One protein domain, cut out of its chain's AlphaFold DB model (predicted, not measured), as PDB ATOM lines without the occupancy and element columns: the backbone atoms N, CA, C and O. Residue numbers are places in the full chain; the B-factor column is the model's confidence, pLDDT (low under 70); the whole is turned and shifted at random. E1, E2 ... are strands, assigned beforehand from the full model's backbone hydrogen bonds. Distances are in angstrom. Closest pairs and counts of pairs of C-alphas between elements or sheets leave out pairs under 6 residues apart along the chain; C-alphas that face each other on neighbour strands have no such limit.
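Overview. This is residues 450 to 564 of the 567 residues of an uncharacterized protein of Candidatus Desulforudis sp (UniProt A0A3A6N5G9). Two twisted antiparallel sheets, E1 E2 E5 E4 and E3 E6 E7, lie face to face as a sandwich, their strands nearly aligned. A loop sticks out at residues 456 to 462, and residues 479 to 492 reach beyond one end. The printed part has 115 residues with seven named strands, E1 to E7 along the chain, and no named helix; the class is all strand, with under half of the residues in named elements. It is compact, with a radius of gyration of the C-alphas of 14.8 A and spans of 44 by 34 by 20 A.

Along the chain. E1, residues 450 to 452, begins at C-alpha 450, (-23.264, -30.192, -19.445), and measures 7.3 A from first to last C-alpha. By the same measure E2, residues 472 to 478, has 19.9 A, E3, residues 493 to 502, 21.2 A, E4, residues 514 to 521, 22.2 A, and E5, residues 524 to 531, 22.4 A. E6, residues 538 to 548, has 33.0 A. E7, residues 557 to 563, has 18.0 A and ends at C-alpha 563, (-2.880, -34.228, -25.283). E3 bends by 77 degrees at residue 496.

Arrangement. E1 and E2 form a hairpin, with N 451 and O 476 at 3.0 A, within hydrogen-bond range. So are N 475 of E2 and O 527 of E5, 2.8 A, and N 517 and O 528, 2.8 A, in the hairpin E4 and E5. In the other sheet N 499 of E3 and O 545 of E6 are 2.8 A apart, as are N 542 and O 559 in the hairpin E6 and E7. The facing parts of the sheets are 9.2 A centre to centre.

Size, cuts and confidence. The farthest C-alphas, of Gln 488 and Arg 564, are 44.8 A apart. The printed part has no cut. The links E1 to E2, E2 to E3 and E3 to E4 are long. Mean pLDDT of the printed part is 73.8; 37 residues are under 70, among them 453 to 471.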
ATOM      1  N   VAL A 450     -24.314 -29.951 -18.443       84.56
ATOM      2  CA  VAL A 450     -23.264 -30.192 -19.445       84.56
ATOM      3  C   VAL A 450     -22.283 -31.216 -18.891       84.56
ATOM      4  O   VAL A 450     -21.779 -31.043 -17.784       84.56
ATOM      5  N   GLN A 451     -22.011 -32.279 -19.647       81.19
ATOM      6  CA  GLN A 451     -21.125 -33.372 -19.230       81.19
ATOM      7  C   GLN A 451     -20.525 -34.111 -20.431       81.19
ATOM      8  O   GLN A 451     -20.983 -33.929 -21.557       81.19
ATOM      9  N   PHE A 452     -19.525 -34.966 -20.224       77.00
ATOM     10  CA  PHE A 452     -18.971 -35.798 -21.298       77.00
ATOM     11  C   PHE A 452     -19.941 -36.913 -21.740       77.00
ATOM     12  O   PHE A 452     -20.803 -37.355 -20.980       77.00
ATOM     13  N   THR A 453     -19.822 -37.377 -22.985       67.06
ATOM     14  CA  THR A 453     -20.522 -38.584 -23.463       67.06
ATOM     15  C   THR A 453     -19.814 -39.851 -22.995       67.06
ATOM     16  O   THR A 453     -18.599 -39.847 -22.846       67.06
ATOM     17  N   GLY A 454     -20.556 -40.949 -22.833       51.53
ATOM     18  CA  GLY A 454     -20.018 -42.231 -22.359       51.53
ATOM     19  C   GLY A 454     -20.084 -42.388 -20.838       51.53
ATOM     20  O   GLY A 454     -20.175 -43.512 -20.365       51.53
ATOM     21  N   PHE A 455     -20.167 -41.281 -20.088       45.88
ATOM     22  CA  PHE A 455     -20.406 -41.292 -18.643       45.88
ATOM     23  C   PHE A 455     -21.812 -41.842 -18.336       45.88
ATOM     24  O   PHE A 455     -22.797 -41.105 -18.293       45.88
ATOM     25  N   HIS A 456     -21.906 -43.158 -18.167       34.69
ATOM     26  CA  HIS A 456     -23.031 -43.838 -17.543       34.69
ATOM     27  C   HIS A 456     -22.580 -44.305 -16.158       34.69
ATOM     28  O   HIS A 456     -21.735 -45.186 -16.046       34.69
ATOM     29  N   GLY A 457     -23.134 -43.693 -15.109       37.72
ATOM     30  CA  GLY A 457     -23.465 -44.405 -13.870       37.72
ATOM     31  C   GLY A 457     -22.367 -45.106 -13.062       37.72
ATOM     32  O   GLY A 457     -22.716 -45.812 -12.129       37.72
ATOM     33  N   THR A 458     -21.074 -44.934 -13.337       27.81
ATOM     34  CA  THR A 458     -20.018 -45.574 -12.539       27.81
ATOM     35  C   THR A 458     -18.977 -44.556 -12.095       27.81
ATOM     36  O   THR A 458     -18.366 -43.834 -12.881       27.81
ATOM     37  N   ALA A 459     -18.823 -44.455 -10.776       31.50
ATOM     38  CA  ALA A 459     -17.731 -43.746 -10.137       31.50
ATOM     39  C   ALA A 459     -16.402 -44.362 -10.593       31.50
ATOM     40  O   ALA A 459     -16.128 -45.521 -10.297       31.50
ATOM     41  N   GLY A 460     -15.558 -43.604 -11.289       32.78
ATOM     42  CA  GLY A 460     -14.263 -44.133 -11.705       32.78
ATOM     43  C   GLY A 460     -13.624 -43.360 -12.840       32.78
ATOM     44  O   GLY A 460     -13.947 -43.526 -14.010       32.78
ATOM     45  N   SER A 461     -12.621 -42.575 -12.489       36.34
ATOM     46  CA  SER A 461     -11.672 -41.872 -13.348       36.34
ATOM     47  C   SER A 461     -10.753 -42.792 -14.176       36.34
ATOM     48  O   SER A 461      -9.580 -42.478 -14.380       36.34
ATOM     49  N   LYS A 462     -11.249 -43.920 -14.704       35.38
ATOM     50  CA  LYS A 462     -10.438 -44.888 -15.469       35.38
ATOM     51  C   LYS A 462     -10.810 -45.087 -16.934       35.38
ATOM     52  O   LYS A 462     -10.149 -45.866 -17.611       35.38
ATOM     53  N   GLU A 463     -11.727 -44.288 -17.466       38.59
ATOM     54  CA  GLU A 463     -12.085 -44.322 -18.891       38.59
ATOM     55  C   GLU A 463     -11.725 -43.045 -19.667       38.59
ATOM     56  O   GLU A 463     -12.222 -42.793 -20.759       38.59
ATOM     57  N   TRP A 464     -10.786 -42.236 -19.166       41.62
ATOM     58  CA  TRP A 464     -10.188 -41.169 -19.983       41.62
ATOM     59  C   TRP A 464      -9.553 -41.672 -21.298       41.62
ATOM     60  O   TRP A 464      -9.690 -40.974 -22.304       41.62
ATOM     61  N   PRO A 465      -8.906 -42.858 -21.360       39.91
ATOM     62  CA  PRO A 465      -8.350 -43.368 -22.616       39.91
ATOM     63  C   PRO A 465      -9.419 -43.780 -23.645       39.91
ATOM     64  O   PRO A 465      -9.173 -43.656 -24.842       39.91
ATOM     65  N   SER A 466     -10.612 -44.212 -23.211       38.72
ATOM     66  CA  SER A 466     -11.767 -44.482 -24.084       38.72
ATOM     67  C   SER A 466     -12.536 -43.207 -24.452       38.72
ATOM     68  O   SER A 466     -12.999 -43.088 -25.584       38.72
ATOM     69  N   LEU A 467     -12.577 -42.193 -23.577       43.25
ATOM     70  CA  LEU A 467     -13.117 -40.857 -23.898       43.25
ATOM     71  C   LEU A 467     -12.296 -40.083 -24.954       43.25
ATOM     72  O   LEU A 467     -12.742 -39.038 -25.426       43.25
ATOM     73  N   VAL A 468     -11.126 -40.609 -25.340       49.41
ATOM     74  CA  VAL A 468     -10.289 -40.166 -26.468       49.41
ATOM     75  C   VAL A 468      -9.925 -41.379 -27.339       49.41
ATOM     76  O   VAL A 468      -8.791 -41.507 -27.807       49.41
ATOM     77  N   SER A 469     -10.863 -42.313 -27.553       40.78
ATOM     78  CA  SER A 469     -10.650 -43.420 -28.493       40.78
ATOM     79  C   SER A 469     -10.602 -42.863 -29.918       40.78
ATOM     80  O   SER A 469     -11.611 -42.769 -30.613       40.78
ATOM     81  N   GLY A 470      -9.411 -42.433 -30.320       52.16
ATOM     82  CA  GLY A 470      -9.172 -41.754 -31.578       52.16
ATOM     83  C   GLY A 470      -9.688 -40.322 -31.557       52.16
ATOM     84  O   GLY A 470     -10.871 -40.093 -31.726       52.16
ATOM     85  N   VAL A 471      -8.773 -39.355 -31.462       60.62
ATOM     86  CA  VAL A 471      -8.882 -38.082 -32.205       60.62
ATOM     87  C   VAL A 471     -10.116 -37.199 -31.869       60.62
ATOM     88  O   VAL A 471     -10.280 -36.141 -32.460       60.62
ATOM     89  N   GLU A 472     -10.981 -37.558 -30.919       70.19
ATOM     90  CA  GLU A 472     -12.299 -36.941 -30.715       70.19
ATOM     91  C   GLU A 472     -12.642 -36.743 -29.221       70.19
ATOM     92  O   GLU A 472     -12.074 -37.404 -28.356       70.19
ATOM     93  N   ILE A 473     -13.569 -35.820 -28.915       75.00
ATOM     94  CA  ILE A 473     -14.111 -35.547 -27.566       75.00
ATOM     95  C   ILE A 473     -15.624 -35.344 -27.677       75.00
ATOM     96  O   ILE A 473     -16.076 -34.460 -28.404       75.00
ATOM     97  N   GLY A 474     -16.422 -36.125 -26.948       79.38
ATOM     98  CA  GLY A 474     -17.878 -35.976 -26.932       79.38
ATOM     99  C   GLY A 474     -18.389 -35.280 -25.670       79.38
ATOM    100  O   GLY A 474     -18.077 -35.682 -24.551       79.38
ATOM    101  N   VAL A 475     -19.209 -34.247 -25.848       84.12
ATOM    102  CA  VAL A 475     -19.914 -33.516 -24.787       84.12
ATOM    103  C   VAL A 475     -21.414 -33.580 -25.058       84.12
ATOM    104  O   VAL A 475     -21.874 -33.455 -26.188       84.12
ATOM    105  N   ARG A 476     -22.203 -33.787 -24.010       87.50
ATOM    106  CA  ARG A 476     -23.661 -33.822 -24.037       87.50
ATOM    107  C   ARG A 476     -24.203 -32.694 -23.174       87.50
ATOM    108  O   ARG A 476     -23.808 -32.539 -22.020       87.50
ATOM    109  N   VAL A 477     -25.158 -31.955 -23.724       90.12
ATOM    110  CA  VAL A 477     -25.974 -30.988 -22.994       90.12
ATOM    111  C   VAL A 477     -27.375 -31.564 -22.822       90.12
ATOM    112  O   VAL A 477     -28.042 -31.914 -23.801       90.12
ATOM    113  N   VAL A 478     -27.830 -31.652 -21.575       89.56
ATOM    114  CA  VAL A 478     -29.146 -32.173 -21.200       89.56
ATOM    115  C   VAL A 478     -30.044 -31.007 -20.768       89.56
ATOM    116  O   VAL A 478     -29.683 -30.270 -19.846       89.56
ATOM    117  N   PRO A 479     -31.205 -30.801 -21.416       90.06
ATOM    118  CA  PRO A 479     -32.126 -29.728 -21.052       90.06
ATOM    119  C   PRO A 479     -32.832 -30.015 -19.721       90.06
ATOM    120  O   PRO A 479     -33.222 -31.149 -19.444       90.06
ATOM    121  N   ALA A 480     -33.105 -28.965 -18.947       88.12
ATOM    122  CA  ALA A 480     -33.854 -29.027 -17.689       88.12
ATOM    123  C   ALA A 480     -35.381 -29.063 -17.899       88.12
ATOM    124  O   ALA A 480     -36.131 -28.260 -17.338       88.12
ATOM    125  N   VAL A 481     -35.854 -29.975 -18.753       86.12
ATOM    126  CA  VAL A 481     -37.277 -30.140 -19.100       86.12
ATOM    127  C   VAL A 481     -37.844 -31.435 -18.521       86.12
ATOM    128  O   VAL A 481     -37.113 -32.391 -18.273       86.12
ATOM    129  N   LEU A 482     -39.167 -31.470 -18.341       84.56
ATOM    130  CA  LEU A 482     -39.885 -32.700 -18.002       84.56
ATOM    131  C   LEU A 482     -39.995 -33.588 -19.251       84.56
ATOM    132  O   LEU A 482     -40.281 -33.087 -20.347       84.56
ATOM    133  N   ARG A 483     -39.837 -34.903 -19.082       75.81
ATOM    134  CA  ARG A 483     -40.126 -35.921 -20.099       75.81
ATOM    135  C   ARG A 483     -41.548 -35.719 -20.636       75.81
ATOM    136  O   ARG A 483     -42.475 -35.403 -19.896       75.81
ATOM    137  N   GLY A 484     -41.729 -35.875 -21.945       69.94
ATOM    138  CA  GLY A 484     -43.049 -35.808 -22.586       69.94
ATOM    139  C   GLY A 484     -43.665 -34.408 -22.727       69.94
ATOM    140  O   GLY A 484     -44.707 -34.284 -23.365       69.94
ATOM    141  N   ARG A 485     -43.038 -33.343 -22.197       68.94
ATOM    142  CA  ARG A 485     -43.414 -31.938 -22.486       68.94
ATOM    143  C   ARG A 485     -42.227 -31.028 -22.865       68.94
ATOM    144  O   ARG A 485     -42.100 -29.932 -22.311       68.94
ATOM    145  N   PRO A 486     -41.345 -31.443 -23.789       63.38
ATOM    146  CA  PRO A 486     -40.136 -30.691 -24.111       63.38
ATOM    147  C   PRO A 486     -40.407 -29.448 -24.977       63.38
ATOM    148  O   PRO A 486     -39.851 -28.388 -24.705       63.38
ATOM    149  N   ASP A 487     -41.307 -29.529 -25.962       60.97
ATOM    150  CA  ASP A 487     -41.393 -28.532 -27.048       60.97
ATOM    151  C   ASP A 487     -42.084 -27.210 -26.674       60.97
ATOM    152  O   ASP A 487     -42.011 -26.230 -27.413       60.97
ATOM    153  N   GLN A 488     -42.733 -27.151 -25.509       59.12
ATOM    154  CA  GLN A 488     -43.421 -25.952 -25.006       59.12
ATOM    155  C   GLN A 488     -42.671 -25.280 -23.850       59.12
ATOM    156  O   GLN A 488     -43.189 -24.358 -23.219       59.12
ATOM    157  N   ASN A 489     -41.465 -25.755 -23.533       69.00
ATOM    158  CA  ASN A 489     -40.775 -25.363 -22.318       69.00
ATOM    159  C   ASN A 489     -39.658 -24.339 -22.605       69.00
ATOM    160  O   ASN A 489     -38.744 -24.634 -23.384       69.00
ATOM    161  N   PRO A 490     -39.656 -23.157 -21.952       78.19
ATOM    162  CA  PRO A 490     -38.549 -22.202 -22.053       78.19
ATOM    163  C   PRO A 490     -37.218 -22.762 -21.510       78.19
ATOM    164  O   PRO A 490     -36.172 -22.166 -21.724       78.19
ATOM    165  N   LYS A 491     -37.231 -23.929 -20.856       86.19
ATOM    166  CA  LYS A 491     -36.043 -24.655 -20.381       86.19
ATOM    167  C   LYS A 491     -35.366 -25.532 -21.451       86.19
ATOM    168  O   LYS A 491     -34.459 -26.302 -21.140       86.19
ATOM    169  N   THR A 492     -35.809 -25.447 -22.708       87.81
ATOM    170  CA  THR A 492     -35.110 -26.058 -23.851       87.81
ATOM    171  C   THR A 492     -33.782 -25.351 -24.117       87.81
ATOM    172  O   THR A 492     -33.673 -24.141 -23.923       87.81
ATOM    173  N   ILE A 493     -32.768 -26.104 -24.551       90.56
ATOM    174  CA  ILE A 493     -31.435 -25.568 -24.869       90.56
ATOM    175  C   ILE A 493     -31.556 -24.513 -25.975       90.56
ATOM    176  O   ILE A 493     -32.273 -24.731 -26.955       90.56
ATOM    177  N   ASP A 494     -30.844 -23.395 -25.828       91.19
ATOM    178  CA  ASP A 494     -30.649 -22.400 -26.880       91.19
ATOM    179  C   ASP A 494     -29.252 -22.565 -27.511       91.19
ATOM    180  O   ASP A 494     -28.258 -22.085 -26.951       91.19
ATOM    181  N   PRO A 495     -29.140 -23.220 -28.683       88.69
ATOM    182  CA  PRO A 495     -27.856 -23.458 -29.341       88.69
ATOM    183  C   PRO A 495     -27.138 -22.172 -29.745       88.69
ATOM    184  O   PRO A 495     -25.917 -22.188 -29.871       88.69
ATOM    185  N   ALA A 496     -27.859 -21.057 -29.917       90.12
ATOM    186  CA  ALA A 496     -27.249 -19.772 -30.256       90.12
ATOM    187  C   ALA A 496     -26.387 -19.215 -29.112       90.12
ATOM    188  O   ALA A 496     -25.549 -18.345 -29.329       90.12
ATOM    189  N   THR A 497     -26.579 -19.723 -27.892       91.25
ATOM    190  CA  THR A 497     -25.812 -19.336 -26.701       91.25
ATOM    191  C   THR A 497     -24.688 -20.315 -26.364       91.25
ATOM    192  O   THR A 497     -24.009 -20.135 -25.349       91.25
ATOM    193  N   LEU A 498     -24.504 -21.363 -27.175       91.50
ATOM    194  CA  LEU A 498     -23.437 -22.332 -26.981       91.50
ATOM    195  C   LEU A 498     -22.084 -21.640 -27.141       91.50
ATOM    196  O   LEU A 498     -21.763 -21.112 -28.201       91.50
ATOM    197  N   CYS A 499     -21.269 -21.717 -26.098       89.88
ATOM    198  CA  CYS A 499     -19.858 -21.390 -26.157       89.88
ATOM    199  C   CYS A 499     -19.069 -22.662 -25.865       89.88
ATOM    200  O   CYS A 499     -19.180 -23.254 -24.787       89.88
ATOM    201  N   PHE A 500     -18.287 -23.071 -26.859       88.56
ATOM    202  CA  PHE A 500     -17.319 -24.144 -26.744       88.56
ATOM    203  C   PHE A 500     -15.941 -23.528 -26.937       88.56
ATOM    204  O   PHE A 500     -15.587 -23.156 -28.052       88.56
ATOM    205  N   ALA A 501     -15.154 -23.431 -25.869       87.19
ATOM    206  CA  ALA A 501     -13.822 -22.855 -25.920       87.19
ATOM    207  C   ALA A 501     -12.731 -23.852 -25.512       87.19
ATOM    208  O   ALA A 501     -12.898 -24.649 -24.590       87.19
ATOM    209  N   VAL A 502     -11.581 -23.757 -26.179       81.38
ATOM    210  CA  VAL A 502     -10.336 -24.439 -25.811       81.38
ATOM    211  C   VAL A 502      -9.255 -23.383 -25.603       81.38
ATOM    212  O   VAL A 502      -9.022 -22.537 -26.464       81.38
ATOM    213  N   ASN A 503      -8.609 -23.397 -24.437       81.75
ATOM    214  CA  ASN A 503      -7.657 -22.371 -23.993       81.75
ATOM    215  C   ASN A 503      -8.239 -20.946 -24.037       81.75
ATOM    216  O   ASN A 503      -7.525 -19.986 -24.314       81.75
ATOM    217  N   GLY A 504      -9.549 -20.813 -23.797       82.12
ATOM    218  CA  GLY A 504     -10.262 -19.532 -23.849       82.12
ATOM    219  C   GLY A 504     -10.603 -19.035 -25.260       82.12
ATOM    220  O   GLY A 504     -11.193 -17.966 -25.384       82.12
ATOM    221  N   PHE A 505     -10.282 -19.795 -26.312       83.75
ATOM    222  CA  PHE A 505     -10.658 -19.481 -27.691       83.75
ATOM    223  C   PHE A 505     -11.845 -20.327 -28.128       83.75
ATOM    224  O   PHE A 505     -11.820 -21.542 -27.943       83.75
ATOM    225  N   ASP A 506     -12.848 -19.698 -28.738       83.94
ATOM    226  CA  ASP A 506     -13.971 -20.410 -29.348       83.94
ATOM    227  C   ASP A 506     -13.462 -21.396 -30.412       83.94
ATOM    228  O   ASP A 506     -12.679 -21.032 -31.295       83.94
ATOM    229  N   VAL A 507     -13.903 -22.649 -30.324       81.25
ATOM    230  CA  VAL A 507     -13.556 -23.721 -31.263       81.25
ATOM    231  C   VAL A 507     -13.985 -23.364 -32.689       81.25
ATOM    232  O   VAL A 507     -13.268 -23.672 -33.640       81.25
ATOM    233  N   GLN A 508     -15.099 -22.645 -32.857       79.56
ATOM    234  CA  GLN A 508     -15.571 -22.208 -34.172       79.56
ATOM    235  C   GLN A 508     -14.687 -21.125 -34.805       79.56
ATOM    236  O   GLN A 508     -14.727 -20.940 -36.019       79.56
ATOM    237  N   ALA A 509     -13.863 -20.426 -34.015       78.81
ATOM    238  CA  ALA A 509     -12.938 -19.418 -34.527       78.81
ATOM    239  C   ALA A 509     -11.667 -20.020 -35.159       78.81
ATOM    240  O   ALA A 509     -10.921 -19.282 -35.804       78.81
ATOM    241  N   LYS A 510     -11.404 -21.325 -34.968       72.19
ATOM    242  CA  LYS A 510     -10.233 -22.050 -35.509       72.19
ATOM    243  C   LYS A 510     -10.596 -23.452 -36.038       72.19
ATOM    244  O   LYS A 510     -10.069 -24.456 -35.533       72.19
ATOM    245  N   PRO A 511     -11.486 -23.554 -37.045       69.81
ATOM    246  CA  PRO A 511     -11.971 -24.834 -37.571       69.81
ATOM    247  C   PRO A 511     -10.858 -25.730 -38.141       69.81
ATOM    248  O   PRO A 511     -11.009 -26.945 -38.209       69.81
ATOM    249  N   GLU A 512      -9.721 -25.150 -38.529       67.88
ATOM    250  CA  GLU A 512      -8.537 -25.857 -39.026       67.88
ATOM    251  C   GLU A 512      -7.783 -26.654 -37.948       67.88
ATOM    252  O   GLU A 512      -7.021 -27.563 -38.272       67.88
ATOM    253  N   SER A 513      -7.971 -26.311 -36.669       68.50
ATOM    254  CA  SER A 513      -7.314 -26.980 -35.537       68.50
ATOM    255  C   SER A 513      -8.254 -27.952 -34.825       68.50
ATOM    256  O   SER A 513      -7.821 -29.014 -34.371       68.50
ATOM    257  N   LEU A 514      -9.539 -27.607 -34.748       76.06
ATOM    258  CA  LEU A 514     -10.572 -28.362 -34.050       76.06
ATOM    259  C   LEU A 514     -11.875 -28.301 -34.859       76.06
ATOM    260  O   LEU A 514     -12.387 -27.219 -35.129       76.06
ATOM    261  N   GLY A 515     -12.431 -29.455 -35.220       79.19
ATOM    262  CA  GLY A 515     -13.764 -29.542 -35.813       79.19
ATOM    263  C   GLY A 515     -14.821 -29.684 -34.725       79.19
ATOM    264  O   GLY A 515     -14.650 -30.510 -33.837       79.19
ATOM    265  N   LEU A 516     -15.914 -28.922 -34.790       85.94
ATOM    266  CA  LEU A 516     -17.071 -29.092 -33.908       85.94
ATOM    267  C   LEU A 516     -18.274 -29.558 -34.728       85.94
ATOM    268  O   LEU A 516     -18.784 -28.819 -35.568       85.94
ATOM    269  N   GLU A 517     -18.752 -30.765 -34.453       87.81
ATOM    270  CA  GLU A 517     -20.009 -31.281 -34.985       87.81
ATOM    271  C   GLU A 517     -21.093 -31.187 -33.915       87.81
ATOM    272  O   GLU A 517     -20.880 -31.536 -32.753       87.81
ATOM    273  N   GLN A 518     -22.270 -30.719 -34.321       90.06
ATOM    274  CA  GLN A 518     -23.447 -30.656 -33.465       90.06
ATOM    275  C   GLN A 518     -24.501 -31.613 -34.004       90.06
ATOM    276  O   GLN A 518     -24.805 -31.608 -35.197       90.06
ATOM    277  N   SER A 519     -25.077 -32.422 -33.127       90.38
ATOM    278  CA  SER A 519     -26.205 -33.287 -33.459       90.38
ATOM    279  C   SER A 519     -27.190 -33.350 -32.298       90.38
ATOM    280  O   SER A 519     -26.891 -32.929 -31.181       90.38
ATOM    281  N   TRP A 520     -28.396 -33.841 -32.565       88.50
ATOM    282  CA  TRP A 520     -29.450 -33.955 -31.562       88.50
ATOM    283  C   TRP A 520     -29.795 -35.417 -31.314       88.50
ATOM    284  O   TRP A 520     -30.009 -36.178 -32.256       88.50
ATOM    285  N   ALA A 521     -29.896 -35.789 -30.039       83.62
ATOM    286  CA  ALA A 521     -30.454 -37.063 -29.597       83.62
ATOM    287  C   ALA A 521     -31.725 -36.782 -28.785       83.62
ATOM    288  O   ALA A 521     -31.681 -36.534 -27.575       83.62
ATOM    289  N   GLY A 522     -32.865 -36.744 -29.478       84.06
ATOM    290  CA  GLY A 522     -34.092 -36.169 -28.927       84.06
ATOM    291  C   GLY A 522     -33.884 -34.683 -28.619       84.06
ATOM    292  O   GLY A 522     -33.515 -33.916 -29.501       84.06
ATOM    293  N   HIS A 523     -34.062 -34.287 -27.357       86.88
ATOM    294  CA  HIS A 523     -33.879 -32.899 -26.901       86.88
ATOM    295  C   HIS A 523     -32.491 -32.625 -26.310       86.88
ATOM    296  O   HIS A 523     -32.232 -31.523 -25.829       86.88
ATOM    297  N   ARG A 524     -31.603 -33.623 -26.314       88.31
ATOM    298  CA  ARG A 524     -30.220 -33.483 -25.856       88.31
ATOM    299  C   ARG A 524     -29.358 -33.001 -27.018       88.31
ATOM    300  O   ARG A 524     -29.415 -33.586 -28.103       88.31
ATOM    301  N   LEU A 525     -28.544 -31.979 -26.776       90.12
ATOM    302  CA  LEU A 525     -27.565 -31.496 -27.747       90.12
ATOM    303  C   LEU A 525     -26.262 -32.273 -27.551       90.12
ATOM    304  O   LEU A 525     -25.687 -32.277 -26.463       90.12
ATOM    305  N   LEU A 526     -25.813 -32.948 -28.603       89.50
ATOM    306  CA  LEU A 526     -24.541 -33.653 -28.653       89.50
ATOM    307  C   LEU A 526     -23.528 -32.789 -29.395       89.50
ATOM    308  O   LEU A 526     -23.778 -32.316 -30.504       89.50
ATOM    309  N   LEU A 527     -22.378 -32.602 -28.769       87.69
ATOM    310  CA  LEU A 527     -21.251 -31.843 -29.272       87.69
ATOM    311  C   LEU A 527     -20.097 -32.817 -29.440       87.69
ATOM    312  O   LEU A 527     -19.678 -33.459 -28.477       87.69
ATOM    313  N   LYS A 528     -19.582 -32.938 -30.654       85.44
ATOM    314  CA  LYS A 528     -18.439 -33.792 -30.953       85.44
ATOM    315  C   LYS A 528     -17.299 -32.918 -31.437       85.44
ATOM    316  O   LYS A 528     -17.427 -32.253 -32.461       85.44
ATOM    317  N   ILE A 529     -16.194 -32.908 -30.704       80.00
ATOM    318  CA  ILE A 529     -14.960 -32.283 -31.164       80.00
ATOM    319  C   ILE A 529     -14.142 -33.328 -31.902       80.00
ATOM    320  O   ILE A 529     -13.941 -34.419 -31.379       80.00
ATOM    321  N   ARG A 530     -13.615 -32.966 -33.065       78.06
ATOM    322  CA  ARG A 530     -12.531 -33.675 -33.742       78.06
ATOM    323  C   ARG A 530     -11.250 -32.869 -33.609       78.06
ATOM    324  O   ARG A 530     -11.179 -31.726 -34.055       78.06
ATOM    325  N   VAL A 531     -10.244 -33.460 -32.990       74.62
ATOM    326  CA  VAL A 531      -8.912 -32.887 -32.835       74.62
ATOM    327  C   VAL A 531      -8.129 -33.127 -34.122       74.62
ATOM    328  O   VAL A 531      -7.947 -34.264 -34.539       74.62
ATOM    329  N   SER A 532      -7.662 -32.071 -34.788       71.06
ATOM    330  CA  SER A 532      -6.903 -32.256 -36.030       71.06
ATOM    331  C   SER A 532      -5.510 -32.850 -35.754       71.06
ATOM    332  O   SER A 532      -4.929 -32.567 -34.706       71.06
ATOM    333  N   PRO A 533      -4.891 -33.586 -36.700       66.06
ATOM    334  CA  PRO A 533      -3.540 -34.148 -36.527       66.06
ATOM    335  C   PRO A 533      -2.434 -33.116 -36.225       66.06
ATOM    336  O   PRO A 533      -1.360 -33.476 -35.743       66.06
ATOM    337  N   GLY A 534      -2.681 -31.837 -36.530       63.78
ATOM    338  CA  GLY A 534      -1.795 -30.707 -36.232       63.78
ATOM    339  C   GLY A 534      -2.015 -30.054 -34.862       63.78
ATOM    340  O   GLY A 534      -1.352 -29.064 -34.559       63.78
ATOM    341  N   PHE A 535      -2.936 -30.564 -34.039       71.56
ATOM    342  CA  PHE A 535      -3.172 -30.030 -32.702       71.56
ATOM    343  C   PHE A 535      -1.952 -30.285 -31.809       71.56
ATOM    344  O   PHE A 535      -1.415 -31.394 -31.758       71.56
ATOM    345  N   CYS A 536      -1.469 -29.233 -31.149       68.12
ATOM    346  CA  CYS A 536      -0.225 -29.302 -30.388       68.12
ATOM    347  C   CYS A 536      -0.375 -30.244 -29.182       68.12
ATOM    348  O   CYS A 536      -1.373 -30.144 -28.475       68.12
ATOM    349  N   PRO A 537       0.607 -31.117 -28.899       68.69
ATOM    350  CA  PRO A 537       0.675 -31.812 -27.618       68.69
ATOM    351  C   PRO A 537       0.826 -30.810 -26.466       68.69
ATOM    352  O   PRO A 537       1.541 -29.814 -26.602       68.69
ATOM    353  N   GLY A 538       0.204 -31.085 -25.321       67.50
ATOM    354  CA  GLY A 538       0.251 -30.205 -24.155       67.50
ATOM    355  C   GLY A 538      -0.989 -30.285 -23.270       67.50
ATOM    356  O   GLY A 538      -1.850 -31.148 -23.442       67.50
ATOM    357  N   VAL A 539      -1.052 -29.377 -22.294       71.06
ATOM    358  CA  VAL A 539      -2.232 -29.176 -21.442       71.06
ATOM    359  C   VAL A 539      -3.126 -28.128 -22.096       71.06
ATOM    360  O   VAL A 539      -2.672 -27.031 -22.428       71.06
ATOM    361  N   HIS A 540      -4.393 -28.474 -22.286       71.94
ATOM    362  CA  HIS A 540      -5.414 -27.617 -22.867       71.94
ATOM    363  C   HIS A 540      -6.590 -27.486 -21.917       71.94
ATOM    364  O   HIS A 540      -6.979 -28.438 -21.260       71.94
ATOM    365  N   HIS A 541      -7.193 -26.313 -21.877       76.00
ATOM    366  CA  HIS A 541      -8.292 -26.013 -20.987       76.00
ATOM    367  C   HIS A 541      -9.606 -25.957 -21.764       76.00
ATOM    368  O   HIS A 541      -9.811 -25.053 -22.577       76.00
ATOM    369  N   LEU A 542     -10.483 -26.927 -21.536       78.50
ATOM    370  CA  LEU A 542     -11.789 -27.038 -22.169       78.50
ATOM    371  C   LEU A 542     -12.849 -26.316 -21.342       78.50
ATOM    372  O   LEU A 542     -12.924 -26.473 -20.126       78.50
ATOM    373  N   LEU A 543     -13.689 -25.549 -22.029       84.69
ATOM    374  CA  LEU A 543     -14.832 -24.853 -21.469       84.69
ATOM    375  C   LEU A 543     -16.054 -25.075 -22.358       84.69
ATOM    376  O   LEU A 543     -16.040 -24.697 -23.526       84.69
ATOM    377  N   VAL A 544     -17.128 -25.611 -21.786       86.75
ATOM    378  CA  VAL A 544     -18.439 -25.652 -22.439       86.75
ATOM    379  C   VAL A 544     -19.475 -24.988 -21.548       86.75
ATOM    380  O   VAL A 544     -19.633 -25.328 -20.374       86.75
ATOM    381  N   THR A 545     -20.190 -24.027 -22.121       88.88
ATOM    382  CA  THR A 545     -21.333 -23.368 -21.496       88.88
ATOM    383  C   THR A 545     -22.420 -23.146 -22.533       88.88
ATOM    384  O   THR A 545     -22.154 -22.978 -23.719       88.88
ATOM    385  N   VAL A 546     -23.663 -23.131 -22.083       91.06
ATOM    386  CA  VAL A 546     -24.841 -22.884 -22.915       91.06
ATOM    387  C   VAL A 546     -25.948 -22.354 -22.018       91.06
ATOM    388  O   VAL A 546     -25.888 -22.525 -20.800       91.06
ATOM    389  N   ARG A 547     -26.939 -21.676 -22.581       91.12
ATOM    390  CA  ARG A 547     -28.142 -21.247 -21.869       91.12
ATOM    391  C   ARG A 547     -29.350 -21.992 -22.406       91.12
ATOM    392  O   ARG A 547     -29.358 -22.492 -23.529       91.12
ATOM    393  N   ASP A 548     -30.384 -22.069 -21.588       89.81
ATOM    394  CA  ASP A 548     -31.711 -22.365 -22.108       89.81
ATOM    395  C   ASP A 548     -32.384 -21.102 -22.671       89.81
ATOM    396  O   ASP A 548     -31.890 -19.981 -22.521       89.81
ATOM    397  N   ARG A 549     -33.547 -21.277 -23.303       88.81
ATOM    398  CA  ARG A 549     -34.358 -20.172 -23.843       88.81
ATOM    399  C   ARG A 549     -34.950 -19.248 -22.770       88.81
ATOM    400  O   ARG A 549     -35.532 -18.224 -23.113       88.81
ATOM    401  N   SER A 550     -34.827 -19.592 -21.486       85.25
ATOM    402  CA  SER A 550     -35.146 -18.715 -20.352       85.25
ATOM    403  C   SER A 550     -33.944 -17.887 -19.890       85.25
ATOM    404  O   SER A 550     -34.026 -17.212 -18.865       85.25
ATOM    405  N   GLU A 551     -32.841 -17.943 -20.643       85.69
ATOM    406  CA  GLU A 551     -31.548 -17.325 -20.356       85.69
ATOM    407  C   GLU A 551     -30.823 -17.900 -19.129       85.69
ATOM    408  O   GLU A 551     -29.789 -17.362 -18.721       85.69
ATOM    409  N   ALA A 552     -31.305 -19.005 -18.549       83.44
ATOM    410  CA  ALA A 552     -30.629 -19.635 -17.426       83.44
ATOM    411  C   ALA A 552     -29.358 -20.347 -17.927       83.44
ATOM    412  O   ALA A 552     -29.441 -21.164 -18.851       83.44
ATOM    413  N   PRO A 553     -28.178 -20.056 -17.349       84.06
ATOM    414  CA  PRO A 553     -26.943 -20.713 -17.744       84.06
ATOM    415  C   PRO A 553     -26.933 -22.169 -17.274       84.06
ATOM    416  O   PRO A 553     -27.398 -22.488 -16.179       84.06
ATOM    417  N   ALA A 554     -26.380 -23.044 -18.105       82.31
ATOM    418  CA  ALA A 554     -26.074 -24.414 -17.741       82.31
ATOM    419  C   ALA A 554     -24.938 -24.478 -16.711       82.31
ATOM    420  O   ALA A 554     -24.145 -23.539 -16.579       82.31
ATOM    421  N   GLY A 555     -24.828 -25.615 -16.020       72.12
ATOM    422  CA  GLY A 555     -23.611 -25.939 -15.278       72.12
ATOM    423  C   GLY A 555     -22.398 -25.859 -16.210       72.12
ATOM    424  O   GLY A 555     -22.407 -26.435 -17.299       72.12
ATOM    425  N   ARG A 556     -21.374 -25.101 -15.812       75.62
ATOM    426  CA  ARG A 556     -20.151 -24.921 -16.598       75.62
ATOM    427  C   ARG A 556     -19.351 -26.222 -16.592       75.62
ATOM    428  O   ARG A 556     -18.964 -26.681 -15.521       75.62
ATOM    429  N   LEU A 557     -19.054 -26.772 -17.768       77.75
ATOM    430  CA  LEU A 557     -18.050 -27.828 -17.896       77.75
ATOM    431  C   LEU A 557     -16.690 -27.162 -18.106       77.75
ATOM    432  O   LEU A 557     -16.479 -26.499 -19.120       77.75
ATOM    433  N   GLU A 558     -15.794 -27.316 -17.138       78.12
ATOM    434  CA  GLU A 558     -14.428 -26.795 -17.166       78.12
ATOM    435  C   GLU A 558     -13.468 -27.942 -16.849       78.12
ATOM    436  O   GLU A 558     -13.615 -28.581 -15.809       78.12
ATOM    437  N   GLN A 559     -12.538 -28.245 -17.755       73.62
ATOM    438  CA  GLN A 559     -11.677 -29.418 -17.621       73.62
ATOM    439  C   GLN A 559     -10.314 -29.211 -18.283       73.62
ATOM    440  O   GLN A 559     -10.226 -28.707 -19.403       73.62
ATOM    441  N   GLU A 560      -9.249 -29.676 -17.632       70.31
ATOM    442  CA  GLU A 560      -7.928 -29.792 -18.251       70.31
ATOM    443  C   GLU A 560      -7.824 -31.089 -19.066       70.31
ATOM    444  O   GLU A 560      -8.114 -32.184 -18.581       70.31
ATOM    445  N   LEU A 561      -7.404 -30.956 -20.320       68.62
ATOM    446  CA  LEU A 561      -7.149 -32.016 -21.283       68.62
ATOM    447  C   LEU A 561      -5.644 -32.139 -21.503       68.62
ATOM    448  O   LEU A 561      -4.978 -31.162 -21.841       68.62
ATOM    449  N   HIS A 562      -5.106 -33.346 -21.365       65.94
ATOM    450  CA  HIS A 562      -3.688 -33.614 -21.587       65.94
ATOM    451  C   HIS A 562      -3.518 -34.359 -22.911       65.94
ATOM    452  O   HIS A 562      -3.716 -35.571 -22.979       65.94
ATOM    453  N   VAL A 563      -3.131 -33.642 -23.964       66.31
ATOM    454  CA  VAL A 563      -2.880 -34.228 -25.283       66.31
ATOM    455  C   VAL A 563      -1.428 -34.689 -25.351       66.31
ATOM    456  O   VAL A 563      -0.502 -33.882 -25.261       66.31
ATOM    457  N   ARG A 564      -1.217 -35.998 -25.511       63.12
ATOM    458  CA  ARG A 564       0.108 -36.598 -25.715       63.12
ATOM    459  C   ARG A 564       0.234 -37.065 -27.158       63.12
ATOM    460  O   ARG A 564      -0.728 -37.559 -27.735       63.12
TER     461      ARG A 564